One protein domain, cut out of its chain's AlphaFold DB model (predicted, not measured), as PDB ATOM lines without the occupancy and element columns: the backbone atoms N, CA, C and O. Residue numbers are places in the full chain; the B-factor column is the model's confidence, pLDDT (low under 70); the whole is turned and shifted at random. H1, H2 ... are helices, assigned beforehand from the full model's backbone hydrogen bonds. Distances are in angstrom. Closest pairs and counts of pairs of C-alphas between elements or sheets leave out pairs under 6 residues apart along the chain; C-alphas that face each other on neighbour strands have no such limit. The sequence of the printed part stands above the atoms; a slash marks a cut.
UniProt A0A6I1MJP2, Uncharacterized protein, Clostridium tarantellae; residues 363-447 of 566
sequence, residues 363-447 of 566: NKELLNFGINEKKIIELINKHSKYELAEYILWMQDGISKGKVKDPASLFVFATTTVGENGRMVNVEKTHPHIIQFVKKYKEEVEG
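What this domain is: This is residues 363 to 447 of the 566 residues of an uncharacterized protein of Clostridium tarantellae (UniProt A0A6I1MJP2). One long helix, H3, forms the core, with H4 and H6 crossing it on roughly opposite sides and short H5 beside it. H1 lies along another side of H3, with H2 farther out, and a loop around Glu 420 sticks out between H4 and H5. The 85 printed residues include six named helices, H1 to H6 in chain order, and no named strand: the class is all helix. The whole is compact, with a radius of gyration of the C-alphas of 12.8 A and spans of 34 by 31 by 29 A.

How they stand to each other: H1, residues 363 to 368, touches H2, residues 373 to 382, at a steep tilt of 50 degrees; their closest C-alphas, of Asn 363 and Ile 376, are 6.8 A apart. H3, residues 385 to 400, is the hub. H3 and H4, residues 407 to 415, form a helical hairpin, at a steep tilt of 43 degrees, opposite ways; their closest C-alphas, of Met 395 and Pro 407, are 7.1 A apart. H5, residues 427 to 430, only just touches H3, with 3 pairs of C-alphas within 8 A; the closest are Tyr 391 and Val 427, 7.1 A. H6, residues 432 to 446, touches H3 at a steep tilt of 41 degrees; the closest C-alphas, of Glu 390 and Ile 434, are 6.3 A apart. H4 and H6 are apart. In H1, H2, H3, H4 and H6 every O i to N i+4 pair is within hydrogen-bond range; H5 is too short for one.

Where its parts are: H1 begins at C-alpha 363 (49.519, -52.165, -22.833). H3 spans 22.1 A and H6 20.4 A, ending at C-alpha 446 (37.612, -53.981, -5.874).

The domain as a whole: The C-alphas farthest apart, of Lys 405 and Gly 447, are 37.9 A apart. The printed part has no cut. The link from H4 to H5 is long, at 11 residues. pLDDT is under 70 at residues 417 to 424, 443 and 445 to 447.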
ATOM      1  N   ASN A 363      48.473 -51.924 -21.832       81.38
ATOM      2  CA  ASN A 363      49.519 -52.165 -22.833       81.38
ATOM      3  C   ASN A 363      49.192 -51.453 -24.142       81.38
ATOM      4  O   ASN A 363      50.043 -50.775 -24.716       81.38
ATOM      5  N   LYS A 364      47.941 -51.585 -24.587       86.06
ATOM      6  CA  LYS A 364      47.461 -50.985 -25.830       86.06
ATOM      7  C   LYS A 364      47.523 -49.458 -25.784       86.06
ATOM      8  O   LYS A 364      47.988 -48.844 -26.738       86.06
ATOM      9  N   GLU A 365      47.127 -48.844 -24.671       87.94
ATOM     10  CA  GLU A 365      47.212 -47.387 -24.501       87.94
ATOM     11  C   GLU A 365      48.661 -46.877 -24.502       87.94
ATOM     12  O   GLU A 365      48.968 -45.861 -25.123       87.94
ATOM     13  N   LEU A 366      49.585 -47.603 -23.866       86.50
ATOM     14  CA  LEU A 366      51.001 -47.232 -23.868       86.50
ATOM     15  C   LEU A 366      51.645 -47.397 -25.255       86.50
ATOM     16  O   LEU A 366      52.461 -46.560 -25.650       86.50
ATOM     17  N   LEU A 367      51.244 -48.420 -26.022       85.00
ATOM     18  CA  LEU A 367      51.633 -48.572 -27.429       85.00
ATOM     19  C   LEU A 367      51.103 -47.415 -28.285       85.00
ATOM     20  O   LEU A 367      51.853 -46.866 -29.090       85.00
ATOM     21  N   ASN A 368      49.853 -46.988 -28.069       85.38
ATOM     22  CA  ASN A 368      49.251 -45.853 -28.781       85.38
ATOM     23  C   ASN A 368      49.989 -44.529 -28.520       85.38
ATOM     24  O   ASN A 368      50.017 -43.658 -29.388       85.38
ATOM     25  N   PHE A 369      50.625 -44.373 -27.356       87.06
ATOM     26  CA  PHE A 369      51.496 -43.229 -27.074       87.06
ATOM     27  C   PHE A 369      52.871 -43.308 -27.751       87.06
ATOM     28  O   PHE A 369      53.618 -42.335 -27.680       87.06
ATOM     29  N   GLY A 370      53.210 -44.420 -28.411       82.50
ATOM     30  CA  GLY A 370      54.495 -44.633 -29.081       82.50
ATOM     31  C   GLY A 370      55.587 -45.208 -28.173       82.50
ATOM     32  O   GLY A 370      56.774 -45.055 -28.466       82.50
ATOM     33  N   ILE A 371      55.222 -45.843 -27.052       87.38
ATOM     34  CA  ILE A 371      56.186 -46.444 -26.121       87.38
ATOM     35  C   ILE A 371      56.583 -47.844 -26.616       87.38
ATOM     36  O   ILE A 371      55.743 -48.668 -26.954       87.38
ATOM     37  N   ASN A 372      57.887 -48.129 -26.629       87.38
ATOM     38  CA  ASN A 372      58.448 -49.431 -27.006       87.38
ATOM     39  C   ASN A 372      58.003 -50.557 -26.044       87.38
ATOM     40  O   ASN A 372      58.070 -50.381 -24.827       87.38
ATOM     41  N   GLU A 373      57.674 -51.739 -26.575       81.81
ATOM     42  CA  GLU A 373      57.279 -52.944 -25.819       81.81
ATOM     43  C   GLU A 373      58.202 -53.300 -24.640       81.81
ATOM     44  O   GLU A 373      57.729 -53.538 -23.531       81.81
ATOM     45  N   LYS A 374      59.529 -53.264 -24.821       80.31
ATOM     46  CA  LYS A 374      60.510 -53.490 -23.745       80.31
ATOM     47  C   LYS A 374      60.328 -52.501 -22.593       80.31
ATOM     48  O   LYS A 374      60.478 -52.873 -21.432       80.31
ATOM     49  N   LYS A 375      59.997 -51.244 -22.906       79.19
ATOM     50  CA  LYS A 375      59.768 -50.198 -21.904       79.19
ATOM     51  C   LYS A 375      58.390 -50.321 -21.257       79.19
ATOM     52  O   LYS A 375      58.268 -50.048 -20.068       79.19
ATOM     53  N   ILE A 376      57.383 -50.780 -21.997       80.44
ATOM     54  CA  ILE A 376      56.053 -51.101 -21.460       80.44
ATOM     55  C   ILE A 376      56.156 -52.215 -20.415       80.44
ATOM     56  O   ILE A 376      55.649 -52.052 -19.305       80.44
ATOM     57  N   ILE A 377      56.890 -53.290 -20.719       78.19
ATOM     58  CA  ILE A 377      57.157 -54.382 -19.769       78.19
ATOM     59  C   ILE A 377      57.830 -53.838 -18.500       78.19
ATOM     60  O   ILE A 377      57.432 -54.173 -17.385       78.19
ATOM     61  N   GLU A 378      58.819 -52.952 -18.646       81.25
ATOM     62  CA  GLU A 378      59.479 -52.313 -17.503       81.25
ATOM     63  C   GLU A 378      58.505 -51.472 -16.656       81.25
ATOM     64  O   GLU A 378      58.537 -51.550 -15.427       81.25
ATOM     65  N   LEU A 379      57.637 -50.679 -17.292       80.69
ATOM     66  CA  LEU A 379      56.667 -49.813 -16.615       80.69
ATOM     67  C   LEU A 379      55.606 -50.615 -15.858       80.69
ATOM     68  O   LEU A 379      55.295 -50.282 -14.717       80.69
ATOM     69  N   ILE A 380      55.095 -51.690 -16.457       82.94
ATOM     70  CA  ILE A 380      54.095 -52.568 -15.836       82.94
ATOM     71  C   ILE A 380      54.677 -53.324 -14.643       82.94
ATOM     72  O   ILE A 380      53.988 -53.520 -13.646       82.94
ATOM     73  N   ASN A 381      55.957 -53.692 -14.697       79.94
ATOM     74  CA  ASN A 381      56.629 -54.330 -13.565       79.94
ATOM     75  C   ASN A 381      56.919 -53.353 -12.412       79.94
ATOM     76  O   ASN A 381      57.031 -53.779 -11.263       79.94
ATOM     77  N   LYS A 382      57.058 -52.050 -12.697       79.06
ATOM     78  CA  LYS A 382      57.401 -51.016 -11.703       79.06
ATOM     79  C   LYS A 382      56.197 -50.312 -11.079       79.06
ATOM     80  O   LYS A 382      56.328 -49.766  -9.985       79.06
ATOM     81  N   HIS A 383      55.055 -50.289 -11.759       81.56
ATOM     82  CA  HIS A 383      53.888 -49.506 -11.357       81.56
ATOM     83  C   HIS A 383      52.620 -50.354 -11.363       81.56
ATOM     84  O   HIS A 383      52.435 -51.230 -12.201       81.56
ATOM     85  N   SER A 384      51.701 -50.066 -10.443       82.50
ATOM     86  CA  SER A 384      50.391 -50.712 -10.459       82.50
ATOM     87  C   SER A 384      49.553 -50.243 -11.654       82.50
ATOM     88  O   SER A 384      49.681 -49.111 -12.125       82.50
ATOM     89  N   LYS A 385      48.613 -51.086 -12.099       81.81
ATOM     90  CA  LYS A 385      47.679 -50.743 -13.188       81.81
ATOM     91  C   LYS A 385      46.897 -49.447 -12.938       81.81
ATOM     92  O   LYS A 385      46.597 -48.729 -13.880       81.81
ATOM     93  N   TYR A 386      46.585 -49.136 -11.677       86.25
ATOM     94  CA  TYR A 386      45.860 -47.917 -11.310       86.25
ATOM     95  C   TYR A 386      46.747 -46.684 -11.411       86.25
ATOM     96  O   TYR A 386      46.312 -45.669 -11.933       86.25
ATOM     97  N   GLU A 387      48.003 -46.787 -10.979       83.88
ATOM     98  CA  GLU A 387      48.962 -45.698 -11.151       83.88
ATOM     99  C   GLU A 387      49.219 -45.438 -12.631       83.88
ATOM    100  O   GLU A 387      49.193 -44.294 -13.051       83.88
ATOM    101  N   LEU A 388      49.398 -46.473 -13.452       86.88
ATOM    102  CA  LEU A 388      49.529 -46.275 -14.896       86.88
ATOM    103  C   LEU A 388      48.260 -45.650 -15.494       86.88
ATOM    104  O   LEU A 388      48.369 -44.731 -16.301       86.88
ATOM    105  N   ALA A 389      47.070 -46.059 -15.041       87.06
ATOM    106  CA  ALA A 389      45.807 -45.464 -15.472       87.06
ATOM    107  C   ALA A 389      45.695 -43.966 -15.129       87.06
ATOM    108  O   ALA A 389      45.226 -43.197 -15.962       87.06
ATOM    109  N   GLU A 390      46.166 -43.520 -13.957       90.19
ATOM    110  CA  GLU A 390      46.186 -42.091 -13.594       90.19
ATOM    111  C   GLU A 390      46.979 -41.258 -14.610       90.19
ATOM    112  O   GLU A 390      46.532 -40.191 -15.035       90.19
ATOM    113  N   TYR A 391      48.144 -41.759 -15.026       88.56
ATOM    114  CA  TYR A 391      49.010 -41.064 -15.976       88.56
ATOM    115  C   TYR A 391      48.523 -41.210 -17.421       88.56
ATOM    116  O   TYR A 391      48.698 -40.279 -18.203       88.56
ATOM    117  N   ILE A 392      47.868 -42.320 -17.779       88.62
ATOM    118  CA  ILE A 392      47.244 -42.501 -19.100       88.62
ATOM    119  C   ILE A 392      46.097 -41.504 -19.279       88.62
ATOM    120  O   ILE A 392      46.076 -40.773 -20.266       88.62
ATOM    121  N   LEU A 393      45.200 -41.405 -18.296       87.00
ATOM    122  CA  LEU A 393      44.084 -40.456 -18.323       87.00
ATOM    123  C   LEU A 393      44.576 -39.005 -18.352       87.00
ATOM    124  O   LEU A 393      44.037 -38.172 -19.079       87.00
ATOM    125  N   TRP A 394      45.636 -38.703 -17.599       90.31
ATOM    126  CA  TRP A 394      46.278 -37.390 -17.636       90.31
ATOM    127  C   TRP A 394      46.863 -37.068 -19.019       90.31
ATOM    128  O   TRP A 394      46.699 -35.951 -19.514       90.31
ATOM    129  N   MET A 395      47.505 -38.040 -19.670       87.69
ATOM    130  CA  MET A 395      48.031 -37.868 -21.023       87.69
ATOM    131  C   MET A 395      46.927 -37.685 -22.061       87.69
ATOM    132  O   MET A 395      47.044 -36.798 -22.903       87.69
ATOM    133  N   GLN A 396      45.842 -38.458 -21.987       85.06
ATOM    134  CA  GLN A 396      44.688 -38.313 -22.880       85.06
ATOM    135  C   GLN A 396      44.038 -36.922 -22.741       85.06
ATOM    136  O   GLN A 396      43.764 -36.264 -23.748       85.06
ATOM    137  N   ASP A 397      43.892 -36.410 -21.513       81.94
ATOM    138  CA  ASP A 397      43.430 -35.036 -21.262       81.94
ATOM    139  C   ASP A 397      44.391 -33.991 -21.865       81.94
ATOM    140  O   ASP A 397      43.963 -33.039 -22.522       81.94
ATOM    141  N   GLY A 398      45.704 -34.192 -21.728       80.12
ATOM    142  CA  GLY A 398      46.717 -33.321 -22.327       80.12
ATOM    143  C   GLY A 398      46.711 -33.322 -23.863       80.12
ATOM    144  O   GLY A 398      46.850 -32.256 -24.474       80.12
ATOM    145  N   ILE A 399      46.539 -34.492 -24.481       79.62
ATOM    146  CA  ILE A 399      46.455 -34.669 -25.940       79.62
ATOM    147  C   ILE A 399      45.193 -33.990 -26.475       79.62
ATOM    148  O   ILE A 399      45.285 -33.188 -27.402       79.62
ATOM    149  N   SER A 400      44.037 -34.225 -25.846       77.69
ATOM    150  CA  SER A 400      42.762 -33.626 -26.267       77.69
ATOM    151  C   SER A 400      42.766 -32.092 -26.223       77.69
ATOM    152  O   SER A 400      42.156 -31.433 -27.058       77.69
ATOM    153  N   LYS A 401      43.530 -31.502 -25.295       75.81
ATOM    154  CA  LYS A 401      43.712 -30.047 -25.167       75.81
ATOM    155  C   LYS A 401      44.811 -29.483 -26.075       75.81
ATOM    156  O   LYS A 401      45.145 -28.304 -25.946       75.81
ATOM    157  N   GLY A 402      45.423 -30.304 -26.933       73.81
ATOM    158  CA  GLY A 402      46.515 -29.906 -27.828       73.81
ATOM    159  C   GLY A 402      47.805 -29.495 -27.105       73.81
ATOM    160  O   GLY A 402      48.613 -28.750 -27.656       73.81
ATOM    161  N   LYS A 403      47.999 -29.930 -25.851       75.06
ATOM    162  CA  LYS A 403      49.142 -29.534 -25.004       75.06
ATOM    163  C   LYS A 403      50.321 -30.504 -25.072       75.06
ATOM    164  O   LYS A 403      51.393 -30.182 -24.562       75.06
ATOM    165  N   VAL A 404      50.139 -31.670 -25.687       80.75
ATOM    166  CA  VAL A 404      51.147 -32.733 -25.770       80.75
ATOM    167  C   VAL A 404      51.645 -32.846 -27.209       80.75
ATOM    168  O   VAL A 404      50.866 -33.131 -28.110       80.75
ATOM    169  N   LYS A 405      52.948 -32.620 -27.415       77.06
ATOM    170  CA  LYS A 405      53.614 -32.786 -28.721       77.06
ATOM    171  C   LYS A 405      54.300 -34.145 -28.881       77.06
ATOM    172  O   LYS A 405      54.373 -34.644 -29.993       77.06
ATOM    173  N   ASP A 406      54.790 -34.721 -27.782       83.31
ATOM    174  CA  ASP A 406      55.466 -36.024 -27.745       83.31
ATOM    175  C   ASP A 406      54.922 -36.853 -26.564       83.31
ATOM    176  O   ASP A 406      55.349 -36.654 -25.419       83.31
ATOM    177  N   PRO A 407      53.931 -37.728 -26.817       83.81
ATOM    178  CA  PRO A 407      53.301 -38.520 -25.771       83.81
ATOM    179  C   PRO A 407      54.232 -39.536 -25.097       83.81
ATOM    180  O   PRO A 407      54.201 -39.659 -23.871       83.81
ATOM    181  N   ALA A 408      55.085 -40.222 -25.865       80.44
ATOM    182  CA  ALA A 408      55.964 -41.274 -25.357       80.44
ATOM    183  C   ALA A 408      56.979 -40.720 -24.350       80.44
ATOM    184  O   ALA A 408      57.072 -41.204 -23.217       80.44
ATOM    185  N   SER A 409      57.713 -39.674 -24.741       76.12
ATOM    186  CA  SER A 409      58.753 -39.084 -23.892       76.12
ATOM    187  C   SER A 409      58.162 -38.457 -22.632       76.12
ATOM    188  O   SER A 409      58.710 -38.619 -21.539       76.12
ATOM    189  N   LEU A 410      57.020 -37.773 -22.759       81.38
ATOM    190  CA  LEU A 410      56.362 -37.122 -21.629       81.38
ATOM    191  C   LEU A 410      55.787 -38.134 -20.630       81.38
ATOM    192  O   LEU A 410      55.901 -37.916 -19.425       81.38
ATOM    193  N   PHE A 411      55.221 -39.251 -21.102       86.62
ATOM    194  CA  PHE A 411      54.714 -40.311 -20.230       86.62
ATOM    195  C   PHE A 411      55.839 -40.951 -19.409       86.62
ATOM    196  O   PHE A 411      55.729 -41.082 -18.186       86.62
ATOM    197  N   VAL A 412      56.952 -41.307 -20.060       81.94
ATOM    198  CA  VAL A 412      58.125 -41.882 -19.381       81.94
ATOM    199  C   VAL A 412      58.713 -40.879 -18.387       81.94
ATOM    200  O   VAL A 412      59.012 -41.237 -17.249       81.94
ATOM    201  N   PHE A 413      58.817 -39.603 -18.766       80.69
ATOM    202  CA  PHE A 413      59.262 -38.540 -17.866       80.69
ATOM    203  C   PHE A 413      58.356 -38.408 -16.633       80.69
ATOM    204  O   PHE A 413      58.846 -38.374 -15.507       80.69
ATOM    205  N   ALA A 414      57.037 -38.378 -16.831       79.12
ATOM    206  CA  ALA A 414      56.057 -38.175 -15.767       79.12
ATOM    207  C   ALA A 414      56.013 -39.333 -14.755       79.12
ATOM    208  O   ALA A 414      55.794 -39.103 -13.563       79.12
ATOM    209  N   THR A 415      56.252 -40.558 -15.227       77.69
ATOM    210  CA  THR A 415      56.271 -41.785 -14.416       77.69
ATOM    211  C   THR A 415      57.623 -42.054 -13.747       77.69
ATOM    212  O   THR A 415      57.683 -42.814 -12.778       77.69
ATOM    213  N   THR A 416      58.698 -41.382 -14.175       75.06
ATOM    214  CA  THR A 416      60.028 -41.516 -13.563       75.06
ATOM    215  C   THR A 416      60.069 -40.877 -12.166       75.06
ATOM    216  O   THR A 416      59.707 -39.714 -11.960       75.06
ATOM    217  N   THR A 417      60.524 -41.647 -11.176       62.12
ATOM    218  CA  THR A 417      60.734 -41.210  -9.785       62.12
ATOM    219  C   THR A 417      62.060 -40.470  -9.619       62.12
ATOM    220  O   THR A 417      63.089 -40.978 -10.065       62.12
ATOM    221  N   VAL A 418      62.066 -39.321  -8.925       44.75
ATOM    222  CA  VAL A 418      63.294 -38.569  -8.605       44.75
ATOM    223  C   VAL A 418      63.402 -38.303  -7.106       44.75
ATOM    224  O   VAL A 418      62.675 -37.479  -6.558       44.75
ATOM    225  N   GLY A 419      64.366 -38.966  -6.461       46.81
ATOM    226  CA  GLY A 419      64.776 -38.690  -5.081       46.81
ATOM    227  C   GLY A 419      63.670 -38.823  -4.023       46.81
ATOM    228  O   GLY A 419      62.593 -39.362  -4.268       46.81
ATOM    229  N   GLU A 420      63.950 -38.309  -2.824       33.91
ATOM    230  CA  GLU A 420      63.110 -38.450  -1.620       33.91
ATOM    231  C   GLU A 420      61.736 -37.744  -1.700       33.91
ATOM    232  O   GLU A 420      60.912 -37.914  -0.805       33.91
ATOM    233  N   ASN A 421      61.444 -36.997  -2.777       38.50
ATOM    234  CA  ASN A 421      60.259 -36.128  -2.886       38.50
ATOM    235  C   ASN A 421      59.243 -36.513  -3.986       38.50
ATOM    236  O   ASN A 421      58.330 -35.736  -4.278       38.50
ATOM    237  N   GLY A 422      59.326 -37.722  -4.550       57.44
ATOM    238  CA  GLY A 422      58.280 -38.280  -5.420       57.44
ATOM    239  C   GLY A 422      58.460 -38.040  -6.927       57.44
ATOM    240  O   GLY A 422      59.523 -37.652  -7.403       57.44
ATOM    241  N   ARG A 423      57.426 -38.384  -7.710       62.53
ATOM    242  CA  ARG A 423      57.443 -38.401  -9.191       62.53
ATOM    243  C   ARG A 423      57.578 -36.996  -9.797       62.53
ATOM    244  O   ARG A 423      57.079 -36.031  -9.221       62.53
ATOM    245  N   MET A 424      58.175 -36.904 -10.994       66.62
ATOM    246  CA  MET A 424      58.369 -35.641 -11.739       66.62
ATOM    247  C   MET A 424      57.065 -34.869 -11.993       66.62
ATOM    248  O   MET A 424      57.054 -33.639 -11.982       66.62
ATOM    249  N   VAL A 425      55.956 -35.584 -12.206       72.31
ATOM    250  CA  VAL A 425      54.620 -34.997 -12.355       72.31
ATOM    251  C   VAL A 425      53.711 -35.550 -11.269       72.31
ATOM    252  O   VAL A 425      53.522 -36.761 -11.159       72.31
ATOM    253  N   ASN A 426      53.117 -34.657 -10.480       77.50
ATOM    254  CA  ASN A 426      52.149 -35.016  -9.451       77.50
ATOM    255  C   ASN A 426      50.718 -34.824  -9.992       77.50
ATOM    256  O   ASN A 426      50.160 -33.719  -9.959       77.50
ATOM    257  N   VAL A 427      50.137 -35.908 -10.519       76.06
ATOM    258  CA  VAL A 427      48.765 -35.930 -11.063       76.06
ATOM    259  C   VAL A 427      47.739 -35.611  -9.970       76.06
ATOM    260  O   VAL A 427      46.773 -34.902 -10.230       76.06
ATOM    261  N   GLU A 428      47.997 -35.997  -8.718       72.50
ATOM    262  CA  GLU A 428      47.131 -35.682  -7.573       72.50
ATOM    263  C   GLU A 428      46.986 -34.181  -7.311       72.50
ATOM    264  O   GLU A 428      45.893 -33.715  -6.985       72.50
ATOM    265  N   LYS A 429      48.047 -33.399  -7.527       71.06
ATOM    266  CA  LYS A 429      47.998 -31.936  -7.382       71.06
ATOM    267  C   LYS A 429      47.418 -31.225  -8.600       71.06
ATOM    268  O   LYS A 429      46.777 -30.190  -8.443       71.06
ATOM    269  N   THR A 430      47.672 -31.739  -9.800       70.38
ATOM    270  CA  THR A 430      47.328 -31.042 -11.052       70.38
ATOM    271  C   THR A 430      45.951 -31.430 -11.596       70.38
ATOM    272  O   THR A 430      45.255 -30.576 -12.137       70.38
ATOM    273  N   HIS A 431      45.535 -32.686 -11.419       78.62
ATOM    274  CA  HIS A 431      44.293 -33.252 -11.955       78.62
ATOM    275  C   HIS A 431      43.601 -34.144 -10.900       78.62
ATOM    276  O   HIS A 431      43.448 -35.351 -11.093       78.62
ATOM    277  N   PRO A 432      43.131 -33.571  -9.771       75.75
ATOM    278  CA  PRO A 432      42.567 -34.340  -8.656       75.75
ATOM    279  C   PRO A 432      41.304 -35.134  -9.025       75.75
ATOM    280  O   PRO A 432      41.000 -36.132  -8.377       75.75
ATOM    281  N   HIS A 433      40.577 -34.718 -10.067       74.81
ATOM    282  CA  HIS A 433      39.404 -35.432 -10.578       74.81
ATOM    283  C   HIS A 433      39.775 -36.781 -11.216       74.81
ATOM    284  O   HIS A 433      39.023 -37.734 -11.054       74.81
ATOM    285  N   ILE A 434      40.950 -36.897 -11.853       82.31
ATOM    286  CA  ILE A 434      41.465 -38.165 -12.397       82.31
ATOM    287  C   ILE A 434      41.781 -39.128 -11.253       82.31
ATOM    288  O   ILE A 434      41.364 -40.281 -11.281       82.31
ATOM    289  N   ILE A 435      42.438 -38.637 -10.198       80.81
ATOM    290  CA  ILE A 435      42.714 -39.446  -9.003       80.81
ATOM    291  C   ILE A 435      41.417 -39.892  -8.329       80.81
ATOM    292  O   ILE A 435      41.297 -41.044  -7.925       80.81
ATOM    293  N   GLN A 436      40.433 -39.000  -8.196       78.00
ATOM    294  CA  GLN A 436      39.131 -39.357  -7.631       78.00
ATOM    295  C   GLN A 436      38.395 -40.381  -8.495       78.00
ATOM    296  O   GLN A 436      37.819 -41.310  -7.942       78.00
ATOM    297  N   PHE A 437      38.450 -40.252  -9.822       82.44
ATOM    298  CA  PHE A 437      37.879 -41.223 -10.749       82.44
ATOM    299  C   PHE A 437      38.548 -42.593 -10.609       82.44
ATOM    300  O   PHE A 437      37.853 -43.579 -10.396       82.44
ATOM    301  N   VAL A 438      39.884 -42.664 -10.640       81.56
ATOM    302  CA  VAL A 438      40.622 -43.929 -10.499       81.56
ATOM    303  C   VAL A 438      40.413 -44.544  -9.115       81.56
ATOM    304  O   VAL A 438      40.247 -45.756  -9.016       81.56
ATOM    305  N   LYS A 439      40.356 -43.736  -8.046       80.12
ATOM    306  CA  LYS A 439      40.021 -44.211  -6.693       80.12
ATOM    307  C   LYS A 439      38.599 -44.755  -6.624       80.12
ATOM    308  O   LYS A 439      38.418 -45.852  -6.119       80.12
ATOM    309  N   LYS A 440      37.617 -44.043  -7.180       77.06
ATOM    310  CA  LYS A 440      36.221 -44.490  -7.231       77.06
ATOM    311  C   LYS A 440      36.075 -45.766  -8.061       77.06
ATOM    312  O   LYS A 440      35.452 -46.708  -7.600       77.06
ATOM    313  N   TYR A 441      36.724 -45.844  -9.221       77.12
ATOM    314  CA  TYR A 441      36.761 -47.049 -10.052       77.12
ATOM    315  C   TYR A 441      37.438 -48.214  -9.323       77.12
ATOM    316  O   TYR A 441      36.952 -49.338  -9.348       77.12
ATOM    317  N   LYS A 442      38.535 -47.951  -8.604       77.75
ATOM    318  CA  LYS A 442      39.184 -48.938  -7.738       77.75
ATOM    319  C   LYS A 442      38.243 -49.405  -6.624       77.75
ATOM    320  O   LYS A 442      38.167 -50.597  -6.369       77.75
ATOM    321  N   GLU A 443      37.502 -48.502  -5.992       68.62
ATOM    322  CA  GLU A 443      36.510 -48.819  -4.957       68.62
ATOM    323  C   GLU A 443      35.300 -49.598  -5.510       68.62
ATOM    324  O   GLU A 443      34.783 -50.488  -4.834       68.62
ATOM    325  N   GLU A 444      34.873 -49.302  -6.740       71.12
ATOM    326  CA  GLU A 444      33.761 -49.959  -7.441       71.12
ATOM    327  C   GLU A 444      34.139 -51.356  -7.953       71.12
ATOM    328  O   GLU A 444      33.371 -52.299  -7.770       71.12
ATOM    329  N   VAL A 445      35.335 -51.514  -8.533       65.94
ATOM    330  CA  VAL A 445      35.831 -52.786  -9.086       65.94
ATOM    331  C   VAL A 445      36.405 -53.705  -8.006       65.94
ATOM    332  O   VAL A 445      36.254 -54.921  -8.097       65.94
ATOM    333  N   GLU A 446      37.052 -53.165  -6.966       58.22
ATOM    334  CA  GLU A 446      37.612 -53.981  -5.874       58.22
ATOM    335  C   GLU A 446      36.603 -54.288  -4.759       58.22
ATOM    336  O   GLU A 446      36.909 -55.105  -3.886       58.22
ATOM    337  N   GLY A 447      35.398 -53.706  -4.821       43.34
ATOM    338  CA  GLY A 447      34.261 -54.021  -3.961       43.34
ATOM    339  C   GLY A 447      34.444 -53.639  -2.485       43.34
ATOM    340  O   GLY A 447      35.527 -53.678  -1.899       43.34
TER     341      GLY A 447